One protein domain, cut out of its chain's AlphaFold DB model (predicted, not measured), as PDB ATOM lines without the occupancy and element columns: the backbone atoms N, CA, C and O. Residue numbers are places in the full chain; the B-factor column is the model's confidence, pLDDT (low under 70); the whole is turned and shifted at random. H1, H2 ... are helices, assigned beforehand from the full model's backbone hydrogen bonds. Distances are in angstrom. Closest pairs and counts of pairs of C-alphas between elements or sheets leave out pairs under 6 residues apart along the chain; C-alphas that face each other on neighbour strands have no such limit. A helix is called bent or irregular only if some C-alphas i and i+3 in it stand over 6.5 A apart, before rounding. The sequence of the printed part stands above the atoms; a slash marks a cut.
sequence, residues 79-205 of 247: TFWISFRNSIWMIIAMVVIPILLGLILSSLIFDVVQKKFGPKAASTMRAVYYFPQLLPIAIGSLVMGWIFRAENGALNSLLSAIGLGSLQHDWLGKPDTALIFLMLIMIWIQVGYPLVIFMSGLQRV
ATOM      1  N   THR A  79     102.077 182.983  35.514       93.81
ATOM      2  CA  THR A  79     102.682 182.728  36.827       93.81
ATOM      3  C   THR A  79     103.589 181.506  36.761       93.81
ATOM      4  O   THR A  79     104.704 181.533  37.285       93.81
ATOM      5  N   PHE A  80     103.154 180.455  36.056       93.00
ATOM      6  CA  PHE A  80     103.968 179.262  35.833       93.00
ATOM      7  C   PHE A  80     105.275 179.606  35.114       93.00
ATOM      8  O   PHE A  80     106.343 179.205  35.579       93.00
ATOM      9  N   TRP A  81     105.223 180.382  34.028       94.44
ATOM     10  CA  TRP A  81     106.422 180.747  33.265       94.44
ATOM     11  C   TRP A  81     107.388 181.637  34.049       94.44
ATOM     12  O   TRP A  81     108.605 181.448  33.952       94.44
ATOM     13  N   ILE A  82     106.870 182.559  34.865       93.00
ATOM     14  CA  ILE A  82     107.688 183.380  35.768       93.00
ATOM     15  C   ILE A  82     108.401 182.482  36.786       93.00
ATOM     16  O   ILE A  82     109.631 182.523  36.897       93.00
ATOM     17  N   SER A  83     107.663 181.620  37.491       91.94
ATOM     18  CA  SER A  83     108.240 180.692  38.470       91.94
ATOM     19  C   SER A  83     109.216 179.698  37.834       91.94
ATOM     20  O   SER A  83     110.257 179.398  38.424       91.94
ATOM     21  N   PHE A  84     108.932 179.220  36.622       93.69
ATOM     22  CA  PHE A  84     109.795 178.310  35.871       93.69
ATOM     23  C   PHE A  84     111.121 178.978  35.489       93.69
ATOM     24  O   PHE A  84     112.191 178.426  35.756       93.69
ATOM     25  N   ARG A  85     111.076 180.202  34.945       93.81
ATOM     26  CA  ARG A  85     112.281 180.974  34.605       93.81
ATOM     27  C   ARG A  85     113.110 181.297  35.847       93.81
ATOM     28  O   ARG A  85     114.329 181.145  35.809       93.81
ATOM     29  N   ASN A  86     112.464 181.687  36.945       89.81
ATOM     30  CA  ASN A  86     113.144 181.933  38.219       89.81
ATOM     31  C   ASN A  86     113.820 180.658  38.740       89.81
ATOM     32  O   ASN A  86     114.974 180.705  39.154       89.81
ATOM     33  N   SER A  87     113.146 179.509  38.648       90.81
ATOM     34  CA  SER A  87     113.708 178.214  39.053       90.81
ATOM     35  C   SER A  87     114.935 177.837  38.224       90.81
ATOM     36  O   SER A  87     115.952 177.443  38.791       90.81
ATOM     37  N   ILE A  88     114.888 178.018  36.901       94.00
ATOM     38  CA  ILE A  88     116.041 177.775  36.021       94.00
ATOM     39  C   ILE A  88     117.210 178.692  36.383       94.00
ATOM     40  O   ILE A  88     118.331 178.210  36.536       94.00
ATOM     41  N   TRP A  89     116.966 179.993  36.554       90.81
ATOM     42  CA  TRP A  89     118.020 180.930  36.948       90.81
ATOM     43  C   TRP A  89     118.636 180.575  38.297       90.81
ATOM     44  O   TRP A  89     119.859 180.611  38.422       90.81
ATOM     45  N   MET A  90     117.820 180.176  39.277       87.56
ATOM     46  CA  MET A  90     118.309 179.714  40.576       87.56
ATOM     47  C   MET A  90     119.172 178.457  40.442       87.56
ATOM     48  O   MET A  90     120.247 178.408  41.033       87.56
ATOM     49  N   ILE A  91     118.758 177.472  39.637       91.19
ATOM     50  CA  ILE A  91     119.546 176.253  39.390       91.19
ATOM     51  C   ILE A  91     120.887 176.607  38.743       91.19
ATOM     52  O   ILE A  91     121.931 176.164  39.215       91.19
ATOM     53  N   ILE A  92     120.878 177.435  37.695       92.25
ATOM     54  CA  ILE A  92     122.106 177.859  37.013       92.25
ATOM     55  C   ILE A  92     123.022 178.589  37.995       92.25
ATOM     56  O   ILE A  92     124.197 178.242  38.092       92.25
ATOM     57  N   ALA A  93     122.503 179.545  38.765       89.00
ATOM     58  CA  ALA A  93     123.287 180.275  39.756       89.00
ATOM     59  C   ALA A  93     123.874 179.337  40.827       89.00
ATOM     60  O   ALA A  93     125.069 179.406  41.115       89.00
ATOM     61  N   MET A  94     123.072 178.413  41.362       89.50
ATOM     62  CA  MET A  94     123.503 177.444  42.376       89.50
ATOM     63  C   MET A  94     124.476 176.385  41.859       89.50
ATOM     64  O   MET A  94     125.139 175.747  42.669       89.50
ATOM     65  N   VAL A  95     124.585 176.183  40.550       92.12
ATOM     66  CA  VAL A  95     125.567 175.265  39.961       92.12
ATOM     67  C   VAL A  95     126.828 176.025  39.562       92.12
ATOM     68  O   VAL A  95     127.933 175.663  39.958       92.12
ATOM     69  N   VAL A  96     126.675 177.114  38.810       94.56
ATOM     70  CA  VAL A  96     127.794 177.872  38.241       94.56
ATOM     71  C   VAL A  96     128.614 178.548  39.337       94.56
ATOM     72  O   VAL A  96     129.839 178.445  39.315       94.56
ATOM     73  N   ILE A  97     127.975 179.197  40.317       94.06
ATOM     74  CA  ILE A  97     128.701 179.958  41.344       94.06
ATOM     75  C   ILE A  97     129.577 179.033  42.209       94.06
ATOM     76  O   ILE A  97     130.781 179.292  42.286       94.06
ATOM     77  N   PRO A  98     129.068 177.934  42.808       93.62
ATOM     78  CA  PRO A  98     129.916 177.037  43.591       93.62
ATOM     79  C   PRO A  98     131.013 176.365  42.769       93.62
ATOM     80  O   PRO A  98     132.110 176.171  43.286       93.62
ATOM     81  N   ILE A  99     130.759 176.039  41.496       95.44
ATOM     82  CA  ILE A  99     131.775 175.462  40.605       95.44
ATOM     83  C   ILE A  99     132.911 176.455  40.361       95.44
ATOM     84  O   ILE A  99     134.075 176.090  40.530       95.44
ATOM     85  N   LEU A 100     132.598 177.702  39.996       95.62
ATOM     86  CA  LEU A 100     133.611 178.732  39.754       95.62
ATOM     87  C   LEU A 100     134.415 179.031  41.021       95.62
ATOM     88  O   LEU A 100     135.645 179.051  40.979       95.62
ATOM     89  N   LEU A 101     133.738 179.197  42.160       94.75
ATOM     90  CA  LEU A 101     134.397 179.402  43.450       94.75
ATOM     91  C   LEU A 101     135.268 178.202  43.836       94.75
ATOM     92  O   LEU A 101     136.412 178.383  44.244       94.75
ATOM     93  N   GLY A 102     134.760 176.981  43.664       93.94
ATOM     94  CA  GLY A 102     135.499 175.750  43.932       93.94
ATOM     95  C   GLY A 102     136.741 175.611  43.054       93.94
ATOM     96  O   GLY A 102     137.791 175.209  43.552       93.94
ATOM     97  N   LEU A 103     136.656 175.998  41.779       93.62
ATOM     98  CA  LEU A 103     137.788 176.004  40.854       93.62
ATOM     99  C   LEU A 103     138.857 177.019  41.277       93.62
ATOM    100  O   LEU A 103     140.033 176.664  41.370       93.62
ATOM    101  N   ILE A 104     138.451 178.258  41.575       94.12
ATOM    102  CA  ILE A 104     139.360 179.325  42.019       94.12
ATOM    103  C   ILE A 104     140.051 178.918  43.324       94.12
ATOM    104  O   ILE A 104     141.277 178.956  43.410       94.12
ATOM    105  N   LEU A 105     139.286 178.473  44.322       92.50
ATOM    106  CA  LEU A 105     139.828 178.038  45.610       92.50
ATOM    107  C   LEU A 105     140.753 176.826  45.459       92.50
ATOM    108  O   LEU A 105     141.834 176.811  46.043       92.50
ATOM    109  N   SER A 106     140.369 175.833  44.653       91.56
ATOM    110  CA  SER A 106     141.207 174.662  44.378       91.56
ATOM    111  C   SER A 106     142.536 175.056  43.736       91.56
ATOM    112  O   SER A 106     143.583 174.565  44.155       91.56
ATOM    113  N   SER A 107     142.501 175.949  42.743       89.00
ATOM    114  CA  SER A 107     143.702 176.468  42.085       89.00
ATOM    115  C   SER A 107     144.607 177.203  43.080       89.00
ATOM    116  O   SER A 107     145.785 176.875  43.204       89.00
ATOM    117  N   LEU A 108     144.044 178.101  43.898       89.81
ATOM    118  CA  LEU A 108     144.791 178.838  44.926       89.81
ATOM    119  C   LEU A 108     145.438 177.914  45.966       89.81
ATOM    120  O   LEU A 108     146.600 178.105  46.332       89.81
ATOM    121  N   ILE A 109     144.716 176.897  46.442       87.88
ATOM    122  CA  ILE A 109     145.251 175.940  47.418       87.88
ATOM    123  C   ILE A 109     146.369 175.101  46.783       87.88
ATOM    124  O   ILE A 109     147.414 174.893  47.404       87.88
ATOM    125  N   PHE A 110     146.182 174.640  45.548       84.81
ATOM    126  CA  PHE A 110     147.184 173.838  44.852       84.81
ATOM    127  C   PHE A 110     148.450 174.647  44.526       84.81
ATOM    128  O   PHE A 110     149.562 174.193  44.795       84.81
ATOM    129  N   ASP A 111     148.313 175.867  44.010       83.12
ATOM    130  CA  ASP A 111     149.465 176.662  43.583       83.12
ATOM    131  C   ASP A 111     150.186 177.373  44.726       83.12
ATOM    132  O   ASP A 111     151.415 177.458  44.704       83.12
ATOM    133  N   VAL A 112     149.461 177.878  45.724       80.06
ATOM    134  CA  VAL A 112     150.058 178.668  46.811       80.06
ATOM    135  C   VAL A 112     150.347 177.789  48.020       80.06
ATOM    136  O   VAL A 112     151.474 177.761  48.519       80.06
ATOM    137  N   VAL A 113     149.338 177.065  48.504       79.12
ATOM    138  CA  VAL A 113     149.413 176.393  49.808       79.12
ATOM    139  C   VAL A 113     150.262 175.137  49.720       79.12
ATOM    140  O   VAL A 113     151.152 174.948  50.549       79.12
ATOM    141  N   GLN A 114     150.053 174.307  48.698       78.31
ATOM    142  CA  GLN A 114     150.821 173.072  48.548       78.31
ATOM    143  C   GLN A 114     152.313 173.345  48.306       78.31
ATOM    144  O   GLN A 114     153.148 172.619  48.845       78.31
ATOM    145  N   LYS A 115     152.660 174.407  47.563       77.06
ATOM    146  CA  LYS A 115     154.061 174.784  47.302       77.06
ATOM    147  C   LYS A 115     154.738 175.435  48.515       77.06
ATOM    148  O   LYS A 115     155.900 175.135  48.771       77.06
ATOM    149  N   LYS A 116     154.043 176.302  49.269       78.81
ATOM    150  CA  LYS A 116     154.632 177.023  50.420       78.81
ATOM    151  C   LYS A 116     154.592 176.252  51.741       78.81
ATOM    152  O   LYS A 116     155.548 176.310  52.504       78.81
ATOM    153  N   PHE A 117     153.489 175.563  52.024       78.94
ATOM    154  CA  PHE A 117     153.216 174.932  53.325       78.94
ATOM    155  C   PHE A 117     153.167 173.397  53.251       78.94
ATOM    156  O   PHE A 117     152.996 172.720  54.265       78.94
ATOM    157  N   GLY A 118     153.338 172.835  52.052       82.75
ATOM    158  CA  GLY A 118     153.389 171.398  51.818       82.75
ATOM    159  C   GLY A 118     152.016 170.723  51.682       82.75
ATOM    160  O   GLY A 118     150.960 171.337  51.863       82.75
ATOM    161  N   PRO A 119     152.006 169.412  51.378       82.12
ATOM    162  CA  PRO A 119     150.784 168.667  51.057       82.12
ATOM    163  C   PRO A 119     149.827 168.503  52.248       82.12
ATOM    164  O   PRO A 119     148.614 168.413  52.057       82.12
ATOM    165  N   LYS A 120     150.342 168.505  53.486       83.81
ATOM    166  CA  LYS A 120     149.512 168.388  54.696       83.81
ATOM    167  C   LYS A 120     148.615 169.615  54.893       83.81
ATOM    168  O   LYS A 120     147.437 169.450  55.186       83.81
ATOM    169  N   ALA A 121     149.138 170.821  54.660       86.38
ATOM    170  CA  ALA A 121     148.367 172.058  54.778       86.38
ATOM    171  C   ALA A 121     147.213 172.114  53.762       86.38
ATOM    172  O   ALA A 121     146.080 172.435  54.124       86.38
ATOM    173  N   ALA A 122     147.472 171.708  52.513       84.94
ATOM    174  CA  ALA A 122     146.443 171.614  51.478       84.94
ATOM    175  C   ALA A 122     145.335 170.605  51.847       84.94
ATOM    176  O   ALA A 122     144.152 170.881  51.643       84.94
ATOM    177  N   SER A 123     145.698 169.464  52.446       86.06
ATOM    178  CA  SER A 123     144.725 168.477  52.938       86.06
ATOM    179  C   SER A 123     143.860 169.020  54.080       86.06
ATOM    180  O   SER A 123     142.656 168.763  54.104       86.06
ATOM    181  N   THR A 124     144.439 169.781  55.011       89.75
ATOM    182  CA  THR A 124     143.680 170.407  56.105       89.75
ATOM    183  C   THR A 124     142.702 171.449  55.570       89.75
ATOM    184  O   THR A 124     141.536 171.437  55.953       89.75
ATOM    185  N   MET A 125     143.127 172.307  54.636       89.25
ATOM    186  CA  MET A 125     142.228 173.294  54.024       89.25
ATOM    187  C   MET A 125     141.081 172.619  53.271       89.25
ATOM    188  O   MET A 125     139.932 173.021  53.435       89.25
ATOM    189  N   ARG A 126     141.358 171.540  52.529       88.44
ATOM    190  CA  ARG A 126     140.317 170.723  51.891       88.44
ATOM    191  C   ARG A 126     139.284 170.223  52.903       88.44
ATOM    192  O   ARG A 126     138.092 170.301  52.624       88.44
ATOM    193  N   ALA A 127     139.722 169.733  54.062       91.19
ATOM    194  CA  ALA A 127     138.815 169.278  55.111       91.19
ATOM    195  C   ALA A 127     137.966 170.428  55.678       91.19
ATOM    196  O   ALA A 127     136.759 170.267  55.818       91.19
ATOM    197  N   VAL A 128     138.563 171.598  55.932       92.44
ATOM    198  CA  VAL A 128     137.854 172.781  56.456       92.44
ATOM    199  C   VAL A 128     136.792 173.287  55.479       92.44
ATOM    200  O   VAL A 128     135.665 173.537  55.892       92.44
ATOM    201  N   TYR A 129     137.107 173.397  54.184       90.88
ATOM    202  CA  TYR A 129     136.129 173.840  53.181       90.88
ATOM    203  C   TYR A 129     135.062 172.789  52.864       90.88
ATOM    204  O   TYR A 129     133.967 173.145  52.439       90.88
ATOM    205  N   TYR A 130     135.361 171.502  53.053       91.56
ATOM    206  CA  TYR A 130     134.387 170.426  52.862       91.56
ATOM    207  C   TYR A 130     133.506 170.191  54.097       91.56
ATOM    208  O   TYR A 130     132.417 169.636  53.982       91.56
ATOM    209  N   PHE A 131     133.946 170.638  55.274       92.44
ATOM    210  CA  PHE A 131     133.226 170.457  56.532       92.44
ATOM    211  C   PHE A 131     131.762 170.938  56.498       92.44
ATOM    212  O   PHE A 131     130.899 170.179  56.936       92.44
ATOM    213  N   PRO A 132     131.420 172.111  55.929       89.19
ATOM    214  CA  PRO A 132     130.032 172.567  55.838       89.19
ATOM    215  C   PRO A 132     129.110 171.609  55.080       89.19
ATOM    216  O   PRO A 132     127.965 171.421  55.476       89.19
ATOM    217  N   GLN A 133     129.619 170.968  54.023       91.19
ATOM    218  CA  GLN A 133     128.876 170.011  53.197       91.19
ATOM    219  C   GLN A 133     128.563 168.706  53.947       91.19
ATOM    220  O   GLN A 133     127.620 168.001  53.589       91.19
ATOM    221  N   LEU A 134     129.356 168.371  54.971       90.81
ATOM    222  CA  LEU A 134     129.144 167.196  55.821       90.81
ATOM    223  C   LEU A 134     128.079 167.432  56.898       90.81
ATOM    224  O   LEU A 134     127.558 166.468  57.460       90.81
ATOM    225  N   LEU A 135     127.768 168.693  57.208       91.00
ATOM    226  CA  LEU A 135     126.772 169.017  58.216       91.00
ATOM    227  C   LEU A 135     125.355 168.804  57.661       91.00
ATOM    228  O   LEU A 135     125.064 169.186  56.526       91.00
ATOM    229  N   PRO A 136     124.427 168.264  58.470       91.69
ATOM    230  CA  PRO A 136     123.012 168.302  58.145       91.69
ATOM    231  C   PRO A 136     122.559 169.741  57.895       91.69
ATOM    232  O   PRO A 136     122.843 170.636  58.698       91.69
ATOM    233  N   ILE A 137     121.785 169.948  56.828       88.00
ATOM    234  CA  ILE A 137     121.280 171.274  56.436       88.00
ATOM    235  C   ILE A 137     120.559 171.954  57.608       88.00
ATOM    236  O   ILE A 137     120.751 173.143  57.828       88.00
ATOM    237  N   ALA A 138     119.818 171.192  58.422       89.38
ATOM    238  CA  ALA A 138     119.132 171.705  59.608       89.38
ATOM    239  C   ALA A 138     120.076 172.391  60.616       89.38
ATOM    240  O   ALA A 138     119.737 173.441  61.158       89.38
ATOM    241  N   ILE A 139     121.273 171.834  60.842       90.25
ATOM    242  CA  ILE A 139     122.277 172.437  61.732       90.25
ATOM    243  C   ILE A 139     122.824 173.717  61.099       90.25
ATOM    244  O   ILE A 139     122.929 174.737  61.776       90.25
ATOM    245  N   GLY A 140     123.115 173.685  59.794       86.25
ATOM    246  CA  GLY A 140     123.539 174.869  59.046       86.25
ATOM    247  C   GLY A 140     122.519 176.006  59.150       86.25
ATOM    248  O   GLY A 140     122.887 177.133  59.476       86.25
ATOM    249  N   SER A 141     121.233 175.702  58.964       83.94
ATOM    250  CA  SER A 141     120.137 176.665  59.111       83.94
ATOM    251  C   SER A 141     120.021 177.219  60.530       83.94
ATOM    252  O   SER A 141     119.771 178.411  60.684       83.94
ATOM    253  N   LEU A 142     120.236 176.400  61.565       88.06
ATOM    254  CA  LEU A 142     120.193 176.852  62.959       88.06
ATOM    255  C   LEU A 142     121.339 177.822  63.283       88.06
ATOM    256  O   LEU A 142     121.097 178.909  63.809       88.06
ATOM    257  N   VAL A 143     122.575 177.450  62.935       88.44
ATOM    258  CA  VAL A 143     123.769 178.279  63.170       88.44
ATOM    259  C   VAL A 143     123.654 179.604  62.422       88.44
ATOM    260  O   VAL A 143     123.871 180.669  62.999       88.44
ATOM    261  N   MET A 144     123.255 179.553  61.153       85.00
ATOM    262  CA  MET A 144     123.048 180.754  60.349       85.00
ATOM    263  C   MET A 144     121.888 181.593  60.882       85.00
ATOM    264  O   MET A 144     122.001 182.813  60.947       85.00
ATOM    265  N   GLY A 145     120.818 180.957  61.362       83.81
ATOM    266  CA  GLY A 145     119.736 181.631  62.072       83.81
ATOM    267  C   GLY A 145     120.256 182.458  63.247       83.81
ATOM    268  O   GLY A 145     119.883 183.617  63.379       83.81
ATOM    269  N   TRP A 146     121.172 181.925  64.061       84.94
ATOM    270  CA  TRP A 146     121.791 182.689  65.152       84.94
ATOM    271  C   TRP A 146     122.688 183.830  64.665       84.94
ATOM    272  O   TRP A 146     122.659 184.910  65.251       84.94
ATOM    273  N   ILE A 147     123.447 183.627  63.587       86.44
ATOM    274  CA  ILE A 147     124.326 184.657  63.012       86.44
ATOM    275  C   ILE A 147     123.515 185.836  62.451       86.44
ATOM    276  O   ILE A 147     123.901 186.989  62.652       86.44
ATOM    277  N   PHE A 148     122.392 185.553  61.785       83.25
ATOM    278  CA  PHE A 148     121.577 186.533  61.059       83.25
ATOM    279  C   PHE A 148     120.377 187.077  61.852       83.25
ATOM    280  O   PHE A 148     119.560 187.810  61.293       83.25
ATOM    281  N   ARG A 149     120.244 186.750  63.145       82.69
ATOM    282  CA  ARG A 149     119.186 187.306  64.008       82.69
ATOM    283  C   ARG A 149     119.226 188.839  64.036       82.69
ATOM    284  O   ARG A 149     120.292 189.431  64.158       82.69
ATOM    285  N   ALA A 150     118.052 189.470  64.003       73.88
ATOM    286  CA  ALA A 150     117.935 190.926  63.963       73.88
ATOM    287  C   ALA A 150     118.478 191.616  65.232       73.88
ATOM    288  O   ALA A 150     119.285 192.533  65.122       73.88
ATOM    289  N   GLU A 151     118.087 191.150  66.423       70.75
ATOM    290  CA  GLU A 151     118.410 191.823  67.696       70.75
ATOM    291  C   GLU A 151     119.806 191.472  68.240       70.75
ATOM    292  O   GLU A 151     120.583 192.364  68.559       70.75
ATOM    293  N   ASN A 152     120.157 190.178  68.295       72.62
ATOM    294  CA  ASN A 152     121.413 189.677  68.887       72.62
ATOM    295  C   ASN A 152     122.237 188.832  67.895       72.62
ATOM    296  O   ASN A 152     122.874 187.850  68.280       72.62
ATOM    297  N   GLY A 153     122.161 189.141  66.599       81.56
ATOM    298  CA  GLY A 153     122.901 188.407  65.575       81.56
ATOM    299  C   GLY A 153     124.375 188.788  65.536       81.56
ATOM    300  O   GLY A 153     124.719 189.971  65.552       81.56
ATOM    301  N   ALA A 154     125.246 187.786  65.397       84.31
ATOM    302  CA  ALA A 154     126.684 187.998  65.250       84.31
ATOM    303  C   ALA A 154     127.022 188.931  64.070       84.31
ATOM    304  O   ALA A 154     127.949 189.736  64.176       84.31
ATOM    305  N   LEU A 155     126.253 188.872  62.972       84.56
ATOM    306  CA  LEU A 155     126.454 189.757  61.823       84.56
ATOM    307  C   LEU A 155     126.159 191.224  62.168       84.56
ATOM    308  O   LEU A 155     126.959 192.099  61.843       84.56
ATOM    309  N   ASN A 156     125.043 191.498  62.850       84.81
ATOM    310  CA  ASN A 156     124.665 192.862  63.226       84.81
ATOM    311  C   ASN A 156     125.636 193.448  64.257       84.81
ATOM    312  O   ASN A 156     126.050 194.602  64.115       84.81
ATOM    313  N   SER A 157     126.081 192.649  65.233       85.12
ATOM    314  CA  SER A 157     127.123 193.060  66.180       85.12
ATOM    315  C   SER A 157     128.445 193.385  65.478       85.12
ATOM    316  O   SER A 157     129.057 194.409  65.779       85.12
ATOM    317  N   LEU A 158     128.861 192.567  64.501       86.25
ATOM    318  CA  LEU A 158     130.069 192.821  63.713       86.25
ATOM    319  C   LEU A 158     129.947 194.108  62.886       86.25
ATOM    320  O   LEU A 158     130.864 194.923  62.912       86.25
ATOM    321  N   LEU A 159     128.809 194.320  62.210       84.94
ATOM    322  CA  LEU A 159     128.518 195.546  61.452       84.94
ATOM    323  C   LEU A 159     128.568 196.796  62.339       84.94
ATOM    324  O   LEU A 159     129.080 197.826  61.906       84.94
ATOM    325  N   SER A 160     128.095 196.698  63.587       84.88
ATOM    326  CA  SER A 160     128.207 197.782  64.574       84.88
ATOM    327  C   SER A 160     129.666 198.098  64.896       84.88
ATOM    328  O   SER A 160     130.077 199.255  64.845       84.88
ATOM    329  N   ALA A 161     130.457 197.058  65.176       85.62
ATOM    330  CA  ALA A 161     131.848 197.191  65.595       85.62
ATOM    331  C   ALA A 161     132.740 197.829  64.519       85.62
ATOM    332  O   ALA A 161     133.676 198.553  64.848       85.62
ATOM    333  N   ILE A 162     132.437 197.594  63.238       89.19
ATOM    334  CA  ILE A 162     133.165 198.190  62.106       89.19
ATOM    335  C   ILE A 162     132.599 199.551  61.660       89.19
ATOM    336  O   ILE A 162     133.071 200.112  60.674       89.19
ATOM    337  N   GLY A 163     131.590 200.087  62.357       83.12
ATOM    338  CA  GLY A 163     130.987 201.394  62.065       83.12
ATOM    339  C   GLY A 163     129.922 201.396  60.959       83.12
ATOM    340  O   GLY A 163     129.424 202.460  60.600       83.12
ATOM    341  N   LEU A 164     129.518 200.230  60.443       83.81
ATOM    342  CA  LEU A 164     128.461 200.062  59.431       83.81
ATOM    343  C   LEU A 164     127.088 199.783  60.077       83.81
ATOM    344  O   LEU A 164     126.258 199.056  59.530       83.81
ATOM    345  N   GLY A 165     126.820 200.378  61.243       74.88
ATOM    346  CA  GLY A 165     125.571 200.181  61.991       74.88
ATOM    347  C   GLY A 165     124.301 200.548  61.208       74.88
ATOM    348  O   GLY A 165     123.250 199.971  61.450       74.88
ATOM    349  N   SER A 166     124.395 201.438  60.214       76.56
ATOM    350  CA  SER A 166     123.269 201.822  59.347       76.56
ATOM    351  C   SER A 166     122.786 200.712  58.406       76.56
ATOM    352  O   SER A 166     121.664 200.782  57.911       76.56
ATOM    353  N   LEU A 167     123.612 199.690  58.157       75.44
ATOM    354  CA  LEU A 167     123.268 198.521  57.341       75.44
ATOM    355  C   LEU A 167     122.657 197.383  58.164       75.44
ATOM    356  O   LEU A 167     122.305 196.347  57.604       75.44
ATOM    357  N   GLN A 168     122.525 197.556  59.481       75.25
ATOM    358  CA  GLN A 168     121.825 196.592  60.316       75.25
ATOM    359  C   GLN A 168     120.347 196.590  59.957       75.25
ATOM    360  O   GLN A 168     119.651 197.600  60.059       75.25
ATOM    361  N   HIS A 169     119.849 195.429  59.572       74.94
ATOM    362  CA  HIS A 169     118.427 195.218  59.410       74.94
ATOM    363  C   HIS A 169     118.093 193.756  59.686       74.94
ATOM    364  O   HIS A 169     118.969 192.916  59.903       74.94
ATOM    365  N   ASP A 170     116.802 193.446  59.686       79.44
ATOM    366  CA  ASP A 170     116.358 192.065  59.748       79.44
ATOM    367  C   ASP A 170     116.663 191.369  58.413       79.44
ATOM    368  O   ASP A 170     116.083 191.699  57.375       79.44
ATOM    369  N   TRP A 171     117.642 190.465  58.424       78.81
ATOM    370  CA  TRP A 171     118.100 189.726  57.245       78.81
ATOM    371  C   TRP A 171     117.119 188.627  56.824       78.81
ATOM    372  O   TRP A 171     117.103 188.231  55.659       78.81
ATOM    373  N   LEU A 172     116.309 188.141  57.769       76.44
ATOM    374  CA  LEU A 172     115.380 187.020  57.595       76.44
ATOM    375  C   LEU A 172     113.913 187.471  57.555       76.44
ATOM    376  O   LEU A 172     113.074 186.749  57.023       76.44
ATOM    377  N   GLY A 173     113.594 188.653  58.085       74.75
ATOM    378  CA  GLY A 173     112.225 189.169  58.162       74.75
ATOM    379  C   GLY A 173     111.671 189.762  56.867       74.75
ATOM    380  O   GLY A 173     110.457 189.912  56.743       74.75
ATOM    381  N   LYS A 174     112.521 190.086  55.883       79.50
ATOM    382  CA  LYS A 174     112.088 190.569  54.558       79.50
ATOM    383  C   LYS A 174     112.287 189.485  53.492       79.50
ATOM    384  O   LYS A 174     113.405 188.986  53.384       79.50
ATOM    385  N   PRO A 175     111.270 189.159  52.665       76.06
ATOM    386  CA  PRO A 175     111.360 188.091  51.661       76.06
ATOM    387  C   PRO A 175     112.538 188.239  50.692       76.06
ATOM    388  O   PRO A 175     113.269 187.277  50.461       76.06
ATOM    389  N   ASP A 176     112.759 189.450  50.174       76.69
ATOM    390  CA  ASP A 176     113.810 189.713  49.184       76.69
ATOM    391  C   ASP A 176     115.202 189.467  49.762       76.69
ATOM    392  O   ASP A 176     116.069 188.868  49.125       76.69
ATOM    393  N   THR A 177     115.411 189.895  51.007       79.38
ATOM    394  CA  THR A 177     116.690 189.708  51.676       79.38
ATOM    395  C   THR A 177     116.864 188.260  52.122       79.38
ATOM    396  O   THR A 177     117.906 187.665  51.856       79.38
ATOM    397  N   ALA A 178     115.823 187.645  52.686       80.56
ATOM    398  CA  ALA A 178     115.858 186.263  53.152       80.56
ATOM    399  C   ALA A 178     116.284 185.291  52.041       80.56
ATOM    400  O   ALA A 178     117.131 184.428  52.273       80.56
ATOM    401  N   LEU A 179     115.770 185.462  50.817       78.19
ATOM    402  CA  LEU A 179     116.161 184.634  49.672       78.19
ATOM    403  C   LEU A 179     117.653 184.761  49.337       78.19
ATOM    404  O   LEU A 179     118.311 183.749  49.104       78.19
ATOM    405  N   ILE A 180     118.206 185.977  49.354       82.06
ATOM    406  CA  ILE A 180     119.632 186.210  49.081       82.06
ATOM    407  C   ILE A 180     120.502 185.526  50.141       82.06
ATOM    408  O   ILE A 180     121.457 184.830  49.794       82.06
ATOM    409  N   PHE A 181     120.153 185.656  51.421       82.88
ATOM    410  CA  PHE A 181     120.902 185.012  52.504       82.88
ATOM    411  C   PHE A 181     120.818 183.491  52.443       82.88
ATOM    412  O   PHE A 181     121.840 182.814  52.569       82.88
ATOM    413  N   LEU A 182     119.636 182.943  52.165       82.88
ATOM    414  CA  LEU A 182     119.470 181.508  51.949       82.88
ATOM    415  C   LEU A 182     120.332 181.012  50.780       82.88
ATOM    416  O   LEU A 182     121.004 179.987  50.913       82.88
ATOM    417  N   MET A 183     120.378 181.754  49.670       83.81
ATOM    418  CA  MET A 183     121.251 181.424  48.541       83.81
ATOM    419  C   MET A 183     122.734 181.459  48.925       83.81
ATOM    420  O   MET A 183     123.463 180.536  48.570       83.81
ATOM    421  N   LEU A 184     123.187 182.465  49.679       86.25
ATOM    422  CA  LEU A 184     124.579 182.557  50.139       86.25
ATOM    423  C   LEU A 184     124.973 181.371  51.026       86.25
ATOM    424  O   LEU A 184     126.044 180.795  50.837       86.25
ATOM    425  N   ILE A 185     124.097 180.965  51.949       87.25
ATOM    426  CA  ILE A 185     124.318 179.795  52.810       87.25
ATOM    427  C   ILE A 185     124.403 178.522  51.961       87.25
ATOM    428  O   ILE A 185     125.308 177.711  52.150       87.25
ATOM    429  N   MET A 186     123.488 178.355  51.004       88.44
ATOM    430  CA  MET A 186     123.481 177.202  50.099       88.44
ATOM    431  C   MET A 186     124.743 177.143  49.234       88.44
ATOM    432  O   MET A 186     125.319 176.067  49.079       88.44
ATOM    433  N   ILE A 187     125.210 178.281  48.714       90.06
ATOM    434  CA  ILE A 187     126.473 178.370  47.970       90.06
ATOM    435  C   ILE A 187     127.640 177.987  48.879       90.06
ATOM    436  O   ILE A 187     128.456 177.157  48.492       90.06
ATOM    437  N   TRP A 188     127.707 178.537  50.094       89.94
ATOM    438  CA  TRP A 188     128.776 178.239  51.047       89.94
ATOM    439  C   TRP A 188     128.865 176.746  51.386       89.94
ATOM    440  O   TRP A 188     129.961 176.187  51.365       89.94
ATOM    441  N   ILE A 189     127.725 176.090  51.621       90.19
ATOM    442  CA  ILE A 189     127.672 174.638  51.841       90.19
ATOM    443  C   ILE A 189     128.157 173.900  50.587       90.19
ATOM    444  O   ILE A 189     129.035 173.043  50.683       90.19
ATOM    445  N   GLN A 190     127.654 174.275  49.406       91.88
ATOM    446  CA  GLN A 190     127.948 173.567  48.160       91.88
ATOM    447  C   GLN A 190     129.378 173.734  47.639       91.88
ATOM    448  O   GLN A 190     129.859 172.832  46.957       91.88
ATOM    449  N   VAL A 191     130.081 174.834  47.938       93.38
ATOM    450  CA  VAL A 191     131.441 175.112  47.421       93.38
ATOM    451  C   VAL A 191     132.448 174.008  47.765       93.38
ATOM    452  O   VAL A 191     133.375 173.754  46.989       93.38
ATOM    453  N   GLY A 192     132.263 173.306  48.887       91.31
ATOM    454  CA  GLY A 192     133.167 172.236  49.311       91.31
ATOM    455  C   GLY A 192     133.262 171.079  48.311       91.31
ATOM    456  O   GLY A 192     134.345 170.524  48.111       91.31
ATOM    457  N   TYR A 193     132.160 170.723  47.647       92.75
ATOM    458  CA  TYR A 193     132.113 169.594  46.710       92.75
ATOM    459  C   TYR A 193     132.966 169.802  45.437       92.75
ATOM    460  O   TYR A 193     133.879 169.001  45.204       92.75
ATOM    461  N   PRO A 194     132.761 170.862  44.626       93.88
ATOM    462  CA  PRO A 194     133.585 171.120  43.449       93.88
ATOM    463  C   PRO A 194     135.048 171.386  43.812       93.88
ATOM    464  O   PRO A 194     135.926 170.905  43.101       93.88
ATOM    465  N   LEU A 195     135.339 172.061  44.934       93.81
ATOM    466  CA  LEU A 195     136.714 172.258  45.416       93.81
ATOM    467  C   LEU A 195     137.451 170.923  45.564       93.81
ATOM    468  O   LEU A 195     138.557 170.749  45.051       93.81
ATOM    469  N   VAL A 196     136.822 169.959  46.236       91.00
ATOM    470  CA  VAL A 196     137.379 168.621  46.458       91.00
ATOM    471  C   VAL A 196     137.620 167.885  45.138       91.00
ATOM    472  O   VAL A 196     138.674 167.259  44.961       91.00
ATOM    473  N   ILE A 197     136.662 167.967  44.213       92.25
ATOM    474  CA  ILE A 197     136.767 167.341  42.893       92.25
ATOM    475  C   ILE A 197     137.927 167.947  42.107       92.25
ATOM    476  O   ILE A 197     138.797 167.198  41.656       92.25
ATOM    477  N   PHE A 198     137.991 169.274  41.993       91.44
ATOM    478  CA  PHE A 198     139.046 169.957  41.246       91.44
ATOM    479  C   PHE A 198     140.427 169.708  41.846       91.44
ATOM    480  O   PHE A 198     141.352 169.392  41.097       91.44
ATOM    481  N   MET A 199     140.563 169.705  43.176       87.06
ATOM    482  CA  MET A 199     141.832 169.357  43.822       87.06
ATOM    483  C   MET A 199     142.262 167.926  43.479       87.06
ATOM    484  O   MET A 199     143.436 167.684  43.212       87.06
ATOM    485  N   SER A 200     141.324 166.972  43.447       87.06
ATOM    486  CA  SER A 200     141.624 165.586  43.059       87.06
ATOM    487  C   SER A 200     141.969 165.429  41.572       87.06
ATOM    488  O   SER A 200     142.660 164.482  41.197       87.06
ATOM    489  N   GLY A 201     141.476 166.332  40.722       86.25
ATOM    490  CA  GLY A 201     141.845 166.412  39.312       86.25
ATOM    491  C   GLY A 201     143.259 166.961  39.139       86.25
ATOM    492  O   GLY A 201     144.082 166.318  38.496       86.25
ATOM    493  N   LEU A 202     143.565 168.089  39.788       82.00
ATOM    494  CA  LEU A 202     144.882 168.735  39.737       82.00
ATOM    495  C   LEU A 202     145.998 167.837  40.283       82.00
ATOM    496  O   LEU A 202     147.084 167.795  39.719       82.00
ATOM    497  N   GLN A 203     145.724 167.055  41.332       74.81
ATOM    498  CA  GLN A 203     146.686 166.095  41.890       74.81
ATOM    499  C   GLN A 203     147.050 164.943  40.942       74.81
ATOM    500  O   GLN A 203     148.094 164.326  41.132       74.81
ATOM    501  N   ARG A 204     146.207 164.627  39.948       74.50
ATOM    502  CA  ARG A 204     146.491 163.592  38.938       74.50
ATOM    503  C   ARG A 204     147.318 164.112  37.762       74.50
ATOM    504  O   ARG A 204     147.769 163.304  36.958       74.50
ATOM    505  N   VAL A 205     147.489 165.428  37.628       67.75
ATOM    506  CA  VAL A 205     148.318 166.007  36.567       67.75
ATOM    507  C   VAL A 205     149.784 165.808  36.958       67.75
ATOM    508  O   VAL A 205     150.330 166.549  37.774       67.75
TER     509      VAL A 205
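Overview. This is residues 79 to 205 of the 247 residues of the protein "Lactose transport system permease protein LacF" of Bifidobacterium longum (UniProt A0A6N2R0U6). One very long helix, H1, folds back on itself near residues 117 and 118 into a long arm H1a and a shorter arm H1b; H5 packs on both arms, and H4, almost joined to H5, crosses H1a with its last part. H2 and H3 lead away from the end of H1b to the far side of H4, a long loop of residues 162 to 174 leads back to H4, and residues 79 to 89 of H1a stick out. The printed part has 127 residues with five named helices, in the order H1, H2, H3, H4, H5, and no named strand; the class is all helix. It is loose, with a radius of gyration of the C-alphas of 17.7 A, and spans 47 by 44 by 26 A.

Arrangement. Begin with H1, residues 79 to 134, assigned as one helix by its hydrogen bonds but bent: C-alphas 116 and 119 are 9.2 A apart. Its arms H1a, residues 79 to 116, and H1b, residues 119 to 134, touch, with residues 109 to 114 and 119 to 125 alone, at a shallow tilt of 21 degrees, opposite ways; their closest C-alphas, of Gln 114 and Ala 122, are 5.5 A apart. H1b is irregular, with C-alphas 129 and 132 6.8 A apart. Look next at H5, residues 192 to 202: it touches residues 98 to 110 of H1a at a steep tilt of 49 degrees, the closest C-alphas being those of Gly 102 and Leu 195, 4.0 A apart. H5 also touches residues 126 to 133 of H1b, closest at Tyr 130 and Gly 192, whose C-alphas are 4.2 A apart. H4, residues 175 to 190, touches H1a with residues 183 to 190 alone, closest at the C-alphas of Pro 98 and Ile 187, 5.7 A apart. H2, residues 137 to 147, is close to H4 but not clearly touching. H2 and H3, residues 154 to 161, only just touch, only at the corner, with 3 pairs of C-alphas within 8 A, the closest being those of Ile 147 and Ala 154, 4.7 A apart. Every O i to N i+4 pair is within hydrogen-bond range in H2, H3 and H5; the figures are 31 of 34 in H1a, 10 of 12 in H1b and 11 of 12 in H4.

Along the chain. Find C-alpha 79 at (102.682, 182.728, 36.827); from there H1a runs 54.0 A to C-alpha 116 at (154.632, 177.023, 50.420). H1b covers 22.2 A, H2 15.2 A, H3 10.5 A and H4 22.3 A. H5 covers 15.5 A and ends at C-alpha 202, (144.882, 168.735, 39.737).

Size, cuts and confidence. The C-alphas farthest apart, of Thr 79 and Gly 118, are 54.1 A apart. The printed part has no cut, and the link from H3 to H4 is long. In this model residue 205 alone has a pLDDT under 70.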